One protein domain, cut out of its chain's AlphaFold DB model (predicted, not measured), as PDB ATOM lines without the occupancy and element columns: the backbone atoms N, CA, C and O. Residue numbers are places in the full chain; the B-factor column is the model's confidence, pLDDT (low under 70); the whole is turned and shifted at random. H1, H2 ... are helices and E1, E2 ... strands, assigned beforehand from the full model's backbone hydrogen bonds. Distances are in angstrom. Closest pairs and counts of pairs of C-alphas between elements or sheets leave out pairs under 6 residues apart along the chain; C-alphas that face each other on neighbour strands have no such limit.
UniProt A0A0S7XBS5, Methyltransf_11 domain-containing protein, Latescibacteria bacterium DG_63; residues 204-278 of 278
ATOM      1  N   HIS A 204     183.985 238.753 166.446       90.94
ATOM      2  CA  HIS A 204     183.655 239.029 167.840       90.94
ATOM      3  C   HIS A 204     182.285 238.451 168.222       90.94
ATOM      4  O   HIS A 204     182.075 238.007 169.349       90.94
ATOM      5  N   SER A 205     181.357 238.425 167.265       88.31
ATOM      6  CA  SER A 205     180.000 237.914 167.434       88.31
ATOM      7  C   SER A 205     179.603 236.970 166.298       88.31
ATOM      8  O   SER A 205     180.273 236.878 165.267       88.31
ATOM      9  N   ASP A 206     178.485 236.267 166.489       86.69
ATOM     10  CA  ASP A 206     177.845 235.496 165.423       86.69
ATOM     11  C   ASP A 206     177.369 236.410 164.273       86.69
ATOM     12  O   ASP A 206     177.263 237.630 164.418       86.69
ATOM     13  N   TRP A 207     177.071 235.792 163.126       89.62
ATOM     14  CA  TRP A 207     176.506 236.465 161.957       89.62
ATOM     15  C   TRP A 207     175.137 237.073 162.237       89.62
ATOM     16  O   TRP A 207     174.221 236.379 162.683       89.62
ATOM     17  N   GLU A 208     174.979 238.338 161.861       90.38
ATOM     18  CA  GLU A 208     173.678 238.994 161.798       90.38
ATOM     19  C   GLU A 208     173.069 238.800 160.406       90.38
ATOM     20  O   GLU A 208     173.660 239.160 159.384       90.38
ATOM     21  N   PHE A 209     171.869 238.222 160.347       89.88
ATOM     22  CA  PHE A 209     171.183 237.939 159.088       89.88
ATOM     23  C   PHE A 209     170.070 238.948 158.838       89.88
ATOM     24  O   PHE A 209     169.029 238.905 159.486       89.88
ATOM     25  N   ARG A 210     170.264 239.778 157.813       87.06
ATOM     26  CA  ARG A 210     169.348 240.828 157.356       87.06
ATOM     27  C   ARG A 210     168.965 241.814 158.472       87.06
ATOM     28  O   ARG A 210     167.773 242.047 158.656       87.06
ATOM     29  N   PRO A 211     169.939 242.390 159.207       88.19
ATOM     30  CA  PRO A 211     169.620 243.469 160.127       88.19
ATOM     31  C   PRO A 211     169.094 244.670 159.340       88.19
ATOM     32  O   PRO A 211     169.530 244.922 158.204       88.19
ATOM     33  N   GLU A 212     168.177 245.408 159.961       86.62
ATOM     34  CA  GLU A 212     167.727 246.702 159.457       86.62
ATOM     35  C   GLU A 212     168.920 247.650 159.307       86.62
ATOM     36  O   GLU A 212     169.950 247.501 159.972       86.62
ATOM     37  N   VAL A 213     168.804 248.593 158.377       85.19
ATOM     38  CA  VAL A 213     169.823 249.630 158.219       85.19
ATOM     39  C   VAL A 213     169.538 250.725 159.227       85.19
ATOM     40  O   VAL A 213     168.387 251.131 159.384       85.19
ATOM     41  N   TRP A 214     170.577 251.185 159.913       86.12
ATOM     42  CA  TRP A 214     170.419 252.193 160.947       86.12
ATOM     43  C   TRP A 214     170.195 253.567 160.326       86.12
ATOM     44  O   TRP A 214     170.929 253.997 159.434       86.12
ATOM     45  N   ASP A 215     169.214 254.289 160.856       87.31
ATOM     46  CA  ASP A 215     169.142 255.729 160.649       87.31
ATOM     47  C   ASP A 215     170.304 256.430 161.377       87.31
ATOM     48  O   ASP A 215     171.049 255.835 162.167       87.31
ATOM     49  N   ARG A 216     170.475 257.731 161.120       90.81
ATOM     50  CA  ARG A 216     171.466 258.536 161.843       90.81
ATOM     51  C   ARG A 216     171.136 258.535 163.330       90.81
ATOM     52  O   ARG A 216     170.115 259.080 163.745       90.81
ATOM     53  N   THR A 217     172.028 257.961 164.127       90.50
ATOM     54  CA  THR A 217     171.900 257.908 165.584       90.50
ATOM     55  C   THR A 217     173.102 258.565 166.239       90.50
ATOM     56  O   THR A 217     174.209 258.584 165.698       90.50
ATOM     57  N   GLN A 218     172.875 259.143 167.414       94.81
ATOM     58  CA  GLN A 218     173.942 259.693 168.232       94.81
ATOM     59  C   GLN A 218     174.506 258.589 169.130       94.81
ATOM     60  O   GLN A 218     173.761 257.934 169.855       94.81
ATOM     61  N   GLN A 219     175.822 258.399 169.088       95.50
ATOM     62  CA  GLN A 219     176.537 257.409 169.893       95.50
ATOM     63  C   GLN A 219     177.717 258.054 170.627       95.50
ATOM     64  O   GLN A 219     178.073 259.208 170.374       95.50
ATOM     65  N   SER A 220     178.322 257.299 171.543       97.44
ATOM     66  CA  SER A 220     179.529 257.691 172.279       97.44
ATOM     67  C   SER A 220     180.674 256.757 171.918       97.44
ATOM     68  O   SER A 220     180.528 255.539 171.973       97.44
ATOM     69  N   CYS A 221     181.825 257.315 171.539       97.38
ATOM     70  CA  CYS A 221     182.969 256.511 171.120       97.38
ATOM     71  C   CYS A 221     183.589 255.755 172.300       97.38
ATOM     72  O   CYS A 221     184.003 256.372 173.280       97.38
ATOM     73  N   SER A 222     183.776 254.442 172.153       97.75
ATOM     74  CA  SER A 222     184.373 253.567 173.172       97.75
ATOM     75  C   SER A 222     185.829 253.904 173.528       97.75
ATOM     76  O   SER A 222     186.309 253.471 174.567       97.75
ATOM     77  N   TYR A 223     186.534 254.686 172.699       97.00
ATOM     78  CA  TYR A 223     187.944 255.039 172.919       97.00
ATOM     79  C   TYR A 223     188.158 256.438 173.501       97.00
ATOM     80  O   TYR A 223     189.097 256.643 174.264       97.00
ATOM     81  N   CYS A 224     187.348 257.428 173.112       97.06
ATOM     82  CA  CYS A 224     187.543 258.820 173.541       97.06
ATOM     83  C   CYS A 224     186.360 259.409 174.313       97.06
ATOM     84  O   CYS A 224     186.452 260.548 174.761       97.06
ATOM     85  N   GLY A 225     185.242 258.686 174.424       97.12
ATOM     86  CA  GLY A 225     184.023 259.137 175.101       97.12
ATOM     87  C   GLY A 225     183.263 260.258 174.386       97.12
ATOM     88  O   GLY A 225     182.135 260.560 174.769       97.12
ATOM     89  N   LYS A 226     183.835 260.872 173.339       97.12
ATOM     90  CA  LYS A 226     183.166 261.928 172.571       97.12
ATOM     91  C   LYS A 226     181.924 261.374 171.880       97.12
ATOM     92  O   LYS A 226     181.942 260.260 171.344       97.12
ATOM     93  N   SER A 227     180.880 262.192 171.846       96.81
ATOM     94  CA  SER A 227     179.685 261.886 171.075       96.81
ATOM     95  C   SER A 227     179.915 262.138 169.582       96.81
ATOM     96  O   SER A 227     180.624 263.074 169.211       96.81
ATOM     97  N   PHE A 228     179.338 261.292 168.732       95.75
ATOM     98  CA  PHE A 228     179.375 261.414 167.277       95.75
ATOM     99  C   PHE A 228     178.061 260.905 166.670       95.75
ATOM    100  O   PHE A 228     177.312 260.183 167.329       95.75
ATOM    101  N   GLN A 229     177.775 261.297 165.429       94.69
ATOM    102  CA  GLN A 229     176.643 260.761 164.671       94.69
ATOM    103  C   GLN A 229     177.107 259.639 163.742       94.69
ATOM    104  O   GLN A 229     178.157 259.762 163.111       94.69
ATOM    105  N   THR A 230     176.327 258.563 163.665       92.62
ATOM    106  CA  THR A 230     176.557 257.477 162.707       92.62
ATOM    107  C   THR A 230     176.202 257.906 161.289       92.62
ATOM    108  O   THR A 230     175.345 258.768 161.070       92.62
ATOM    109  N   ASP A 231     176.846 257.273 160.313       89.25
ATOM    110  CA  ASP A 231     176.498 257.415 158.904       89.25
ATOM    111  C   ASP A 231     175.599 256.234 158.486       89.25
ATOM    112  O   ASP A 231     175.968 255.102 158.773       89.25
ATOM    113  N   PRO A 232     174.444 256.427 157.827       86.88
ATOM    114  CA  PRO A 232     173.561 255.317 157.444       86.88
ATOM    115  C   PRO A 232     174.177 254.327 156.446       86.88
ATOM    116  O   PRO A 232     173.690 253.208 156.312       86.88
ATOM    117  N   LEU A 233     175.220 254.729 155.712       85.19
ATOM    118  CA  LEU A 233     175.928 253.868 154.768       85.19
ATOM    119  C   LEU A 233     176.993 253.018 155.463       85.19
ATOM    120  O   LEU A 233     177.185 251.858 155.103       85.19
ATOM    121  N   PHE A 234     177.713 253.608 156.418       87.75
ATOM    122  CA  PHE A 234     178.819 252.937 157.104       87.75
ATOM    123  C   PHE A 234     178.423 252.337 158.453       87.75
ATOM    124  O   PHE A 234     179.116 251.444 158.920       87.75
ATOM    125  N   GLU A 235     177.325 252.789 159.053       89.50
ATOM    126  CA  GLU A 235     176.797 252.394 160.361       89.50
ATOM    127  C   GLU A 235     177.871 252.481 161.457       89.50
ATOM    128  O   GLU A 235     178.257 253.579 161.864       89.50
ATOM    129  N   ASP A 236     178.375 251.336 161.911       90.00
ATOM    130  CA  ASP A 236     179.473 251.184 162.870       90.00
ATOM    131  C   ASP A 236     180.761 250.647 162.223       90.00
ATOM    132  O   ASP A 236     181.644 250.114 162.894       90.00
ATOM    133  N   PHE A 237     180.871 250.789 160.903       91.19
ATOM    134  CA  PHE A 237     181.937 250.259 160.053       91.19
ATOM    135  C   PHE A 237     182.065 248.725 160.108       91.19
ATOM    136  O   PHE A 237     183.093 248.180 159.705       91.19
ATOM    137  N   GLY A 238     181.029 248.023 160.583       91.19
ATOM    138  CA  GLY A 238     181.046 246.574 160.779       91.19
ATOM    139  C   GLY A 238     181.740 246.140 162.072       91.19
ATOM    140  O   GLY A 238     182.155 244.982 162.179       91.19
ATOM    141  N   PHE A 239     181.892 247.043 163.046       94.75
ATOM    142  CA  PHE A 239     182.442 246.724 164.362       94.75
ATOM    143  C   PHE A 239     181.346 246.497 165.402       94.75
ATOM    144  O   PHE A 239     180.288 247.103 165.362       94.75
ATOM    145  N   SER A 240     181.610 245.658 166.399       94.25
ATOM    146  CA  SER A 240     180.691 245.406 167.515       94.25
ATOM    147  C   SER A 240     180.722 246.485 168.604       94.25
ATOM    148  O   SER A 240     180.043 246.342 169.621       94.25
ATOM    149  N   ILE A 241     181.549 247.521 168.444       95.19
ATOM    150  CA  ILE A 241     181.673 248.647 169.373       95.19
ATOM    151  C   ILE A 241     181.639 249.973 168.614       95.19
ATOM    152  O   ILE A 241     182.096 250.068 167.475       95.19
ATOM    153  N   ALA A 242     181.138 251.017 169.271       95.62
ATOM    154  CA  ALA A 242     181.003 252.343 168.685       95.62
ATOM    155  C   ALA A 242     182.357 253.069 168.606       95.62
ATOM    156  O   ALA A 242     183.007 253.343 169.621       95.62
ATOM    157  N   VAL A 243     182.773 253.465 167.403       96.88
ATOM    158  CA  VAL A 243     184.016 254.214 167.180       96.88
ATOM    159  C   VAL A 243     183.769 255.454 166.324       96.88
ATOM    160  O   VAL A 243     183.160 255.380 165.264       96.88
ATOM    161  N   CYS A 244     184.273 256.607 166.773       95.38
ATOM    162  CA  CYS A 244     184.242 257.818 165.962       95.38
ATOM    163  C   CYS A 244     185.354 257.804 164.903       95.38
ATOM    164  O   CYS A 244     186.423 257.217 165.098       95.38
ATOM    165  N   GLU A 245     185.142 258.532 163.810       94.69
ATOM    166  CA  GLU A 245     186.075 258.607 162.682       94.69
ATOM    167  C   GLU A 245     187.495 259.051 163.095       94.69
ATOM    168  O   GLU A 245     188.492 258.502 162.621       94.69
ATOM    169  N   GLU A 246     187.607 259.998 164.034       95.44
ATOM    170  CA  GLU A 246     188.894 260.491 164.549       95.44
ATOM    171  C   GLU A 246     189.717 259.364 165.202       95.44
ATOM    172  O   GLU A 246     190.921 259.242 164.965       95.44
ATOM    173  N   CYS A 247     189.074 258.509 166.005       97.00
ATOM    174  CA  CYS A 247     189.723 257.348 166.610       97.00
ATOM    175  C   CYS A 247     189.985 256.249 165.579       97.00
ATOM    176  O   CYS A 247     191.062 255.658 165.603       97.00
ATOM    177  N   LEU A 248     189.060 256.023 164.642       95.62
ATOM    178  CA  LEU A 248     189.217 255.028 163.581       95.62
ATOM    179  C   LEU A 248     190.433 255.314 162.686       95.62
ATOM    180  O   LEU A 248     191.094 254.387 162.229       95.62
ATOM    181  N   ARG A 249     190.784 256.589 162.471       95.69
ATOM    182  CA  ARG A 249     191.985 256.993 161.716       95.69
ATOM    183  C   ARG A 249     193.297 256.682 162.447       95.69
ATOM    184  O   ARG A 249     194.358 256.648 161.819       95.69
ATOM    185  N   LYS A 250     193.268 256.432 163.761       95.94
ATOM    186  CA  LYS A 250     194.465 256.061 164.527       95.94
ATOM    187  C   LYS A 250     194.804 254.602 164.242       95.94
ATOM    188  O   LYS A 250     194.111 253.693 164.683       95.94
ATOM    189  N   ARG A 251     195.934 254.373 163.568       92.94
ATOM    190  CA  ARG A 251     196.389 253.043 163.124       92.94
ATOM    191  C   ARG A 251     196.300 251.949 164.192       92.94
ATOM    192  O   ARG A 251     195.822 250.865 163.891       92.94
ATOM    193  N   LYS A 252     196.750 252.222 165.424       93.81
ATOM    194  CA  LYS A 252     196.704 251.240 166.522       93.81
ATOM    195  C   LYS A 252     195.265 250.793 166.812       93.81
ATOM    196  O   LYS A 252     195.019 249.597 166.870       93.81
ATOM    197  N   ILE A 253     194.341 251.752 166.914       96.12
ATOM    198  CA  ILE A 253     192.913 251.505 167.159       96.12
ATOM    199  C   ILE A 253     192.290 250.761 165.974       96.12
ATOM    200  O   ILE A 253     191.601 249.772 166.171       96.12
ATOM    201  N   ASN A 254     192.569 251.181 164.738       95.38
ATOM    202  CA  ASN A 254     192.028 250.524 163.546       95.38
ATOM    203  C   ASN A 254     192.436 249.044 163.440       95.38
ATOM    204  O   ASN A 254     191.607 248.187 163.130       95.38
ATOM    205  N   ILE A 255     193.711 248.748 163.712       94.44
ATOM    206  CA  ILE A 255     194.234 247.380 163.688       94.44
ATOM    207  C   ILE A 255     193.599 246.555 164.809       94.44
ATOM    208  O   ILE A 255     193.180 245.430 164.560       94.44
ATOM    209  N   GLU A 256     193.489 247.101 166.019       95.00
ATOM    210  CA  GLU A 256     192.812 246.443 167.142       95.00
ATOM    211  C   GLU A 256     191.349 246.113 166.805       95.00
ATOM    212  O   GLU A 256     190.942 244.956 166.882       95.00
ATOM    213  N   LEU A 257     190.588 247.097 166.315       95.62
ATOM    214  CA  LEU A 257     189.204 246.938 165.860       95.62
ATOM    215  C   LEU A 257     189.048 245.825 164.824       95.62
ATOM    216  O   LEU A 257     188.193 244.950 164.971       95.62
ATOM    217  N   SER A 258     189.921 245.819 163.818       93.56
ATOM    218  CA  SER A 258     189.889 244.839 162.729       93.56
ATOM    219  C   SER A 258     190.245 243.415 163.173       93.56
ATOM    220  O   SER A 258     189.916 242.468 162.467       93.56
ATOM    221  N   ASN A 259     190.916 243.236 164.315       93.19
ATOM    222  CA  ASN A 259     191.262 241.910 164.837       93.19
ATOM    223  C   ASN A 259     190.315 241.425 165.939       93.19
ATOM    224  O   ASN A 259     190.125 240.218 166.077       93.19
ATOM    225  N   CYS A 260     189.746 242.343 166.722       93.50
ATOM    226  CA  CYS A 260     189.050 242.003 167.963       93.50
ATOM    227  C   CYS A 260     187.545 242.262 167.921       93.50
ATOM    228  O   CYS A 260     186.820 241.645 168.695       93.50
ATOM    229  N   PHE A 261     187.073 243.155 167.049       95.50
ATOM    230  CA  PHE A 261     185.713 243.693 167.126       95.50
ATOM    231  C   PHE A 261     184.937 243.589 165.812       95.50
ATOM    232  O   PHE A 261     183.873 244.181 165.694       95.50
ATOM    233  N   LEU A 262     185.420 242.839 164.815       93.19
ATOM    234  CA  LEU A 262     184.669 242.634 163.574       93.19
ATOM    235  C   LEU A 262     183.391 241.827 163.814       93.19
ATOM    236  O   LEU A 262     183.423 240.742 164.408       93.19
ATOM    237  N   ARG A 263     182.289 242.327 163.257       91.50
ATOM    238  CA  ARG A 263     180.983 241.680 163.250       91.50
ATOM    239  C   ARG A 263     180.527 241.405 161.814       91.50
ATOM    240  O   ARG A 263     180.399 242.337 161.023       91.50
ATOM    241  N   PRO A 264     180.247 240.143 161.460       90.38
ATOM    242  CA  PRO A 264     179.838 239.801 160.114       90.38
ATOM    243  C   PRO A 264     178.329 239.998 159.936       90.38
ATOM    244  O   PRO A 264     177.518 239.567 160.758       90.38
ATOM    245  N   VAL A 265     177.958 240.624 158.821       89.56
ATOM    246  CA  VAL A 265     176.571 240.945 158.476       89.56
ATOM    247  C   VAL A 265     176.240 240.362 157.108       89.56
ATOM    248  O   VAL A 265     176.957 240.575 156.131       89.56
ATOM    249  N   TRP A 266     175.121 239.648 157.016       88.19
ATOM    250  CA  TRP A 266     174.572 239.164 155.755       88.19
ATOM    251  C   TRP A 266     173.338 239.979 155.367       88.19
ATOM    252  O   TRP A 266     172.278 239.827 155.971       88.19
ATOM    253  N   ARG A 267     173.423 240.794 154.311       85.81
ATOM    254  CA  ARG A 267     172.273 241.501 153.715       85.81
ATOM    255  C   ARG A 267     172.084 241.092 152.257       85.81
ATOM    256  O   ARG A 267     173.039 240.748 151.566       85.81
ATOM    257  N   THR A 268     170.843 241.128 151.769       78.56
ATOM    258  CA  THR A 268     170.583 240.918 150.337       78.56
ATOM    259  C   THR A 268     170.803 242.217 149.567       78.56
ATOM    260  O   THR A 268     170.638 243.308 150.109       78.56
ATOM    261  N   ARG A 269     171.131 242.117 148.272       69.31
ATOM    262  CA  ARG A 269     171.329 243.292 147.400       69.31
ATOM    263  C   ARG A 269     170.108 244.217 147.336       69.31
ATOM    264  O   ARG A 269     170.268 245.413 147.122       69.31
ATOM    265  N   GLU A 270     168.906 243.683 147.535       66.44
ATOM    266  CA  GLU A 270     167.665 244.466 147.573       66.44
ATOM    267  C   GLU A 270     167.628 245.436 148.763       66.44
ATOM    268  O   GLU A 270     167.191 246.569 148.594       66.44
ATOM    269  N   HIS A 271     168.195 245.054 149.915       59.31
ATOM    270  CA  HIS A 271     168.297 245.930 151.091       59.31
ATOM    271  C   HIS A 271     169.295 247.082 150.885       59.31
ATOM    272  O   HIS A 271     169.181 248.111 151.536       59.31
ATOM    273  N   GLY A 272     170.268 246.938 149.977       53.28
ATOM    274  CA  GLY A 272     171.211 248.015 149.649       53.28
ATOM    275  C   GLY A 272     170.643 249.055 148.676       53.28
ATOM    276  O   GLY A 272     171.057 250.211 148.694       53.28
ATOM    277  N   ARG A 273     169.676 248.674 147.827       52.19
ATOM    278  CA  ARG A 273     169.069 249.592 146.845       52.19
ATOM    279  C   ARG A 273     168.154 250.632 147.486       52.19
ATOM    280  O   ARG A 273     168.065 251.732 146.955       52.19
ATOM    281  N   SER A 274     167.516 250.313 148.612       52.50
ATOM    282  CA  SER A 274     166.693 251.273 149.359       52.50
ATOM    283  C   SER A 274     167.518 252.396 149.998       52.50
ATOM    284  O   SER A 274     166.980 253.477 150.209       52.50
ATOM    285  N   LEU A 275     168.813 252.172 150.261       52.03
ATOM    286  CA  LEU A 275     169.727 253.192 150.789       52.03
ATOM    287  C   LEU A 275     170.229 254.151 149.717       52.03
ATOM    288  O   LEU A 275     170.319 255.340 149.968       52.03
ATOM    289  N   ALA A 276     170.517 253.656 148.509       50.69
ATOM    290  CA  ALA A 276     170.973 254.498 147.400       50.69
ATOM    291  C   ALA A 276     169.878 255.440 146.848       50.69
ATOM    292  O   ALA A 276     170.157 256.261 145.978       50.69
ATOM    293  N   GLN A 277     168.633 255.277 147.306       47.81
ATOM    294  CA  GLN A 277     167.467 256.073 146.913       47.81
ATOM    295  C   GLN A 277     167.018 257.073 147.997       47.81
ATOM    296  O   GLN A 277     166.056 257.802 147.761       47.81
ATOM    297  N   ARG A 278     167.678 257.097 149.164       49.94
ATOM    298  CA  ARG A 278     167.457 258.052 150.264       49.94
ATOM    299  C   ARG A 278     168.619 259.038 150.343       49.94
ATOM    300  O   ARG A 278     168.357 260.183 150.767       49.94
TER     301      ARG A 278
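This is residues 204 to 278 of the 278 residues of the protein "Methyltransf_11 domain-containing protein" of Latescibacteria bacterium DG_63 (UniProt A0A0S7XBS5). There is little regular structure: unnamed residues 230 to 244 run through the middle, ringed loosely by residues 204 to 217, the small hairpin E1-E2, H1 and H2, with H3 at the far end from H2. The 75 printed residues hold E1, E2, H1, H2, H3 in that order, a mixed class with 25 residues in named elements; the sheet, E1 - E2, is antiparallel. The whole is compact, radius of gyration of the C-alphas 13.0 A, spanning 35 by 25 by 16 A.

E1, residues 218 to 220, and E2, residues 227 to 229, form an antiparallel hairpin; N 219 and O 228 are within hydrogen-bond range, 2.9 A. H1, residues 245 to 248, and H2, residues 251 to 260, only just touch, only at the corner, with 3 pairs of C-alphas within 8 A; the closest are Leu 248 and Asn 254, 5.3 A. H3, residues 269 to 273, is apart from H2. In H2 and H3 every O i to N i+4 pair is within hydrogen-bond range; H1 is too short for one.

E1 begins at C-alpha 218 (173.942, 259.693, 168.232). H2 is 14.1 A long. H3 ends at C-alpha 273 (169.069, 249.592, 146.845).

The printed part has no cut. The link from E2 to H1 is long. Residues 269 to 278 have pLDDT under 70.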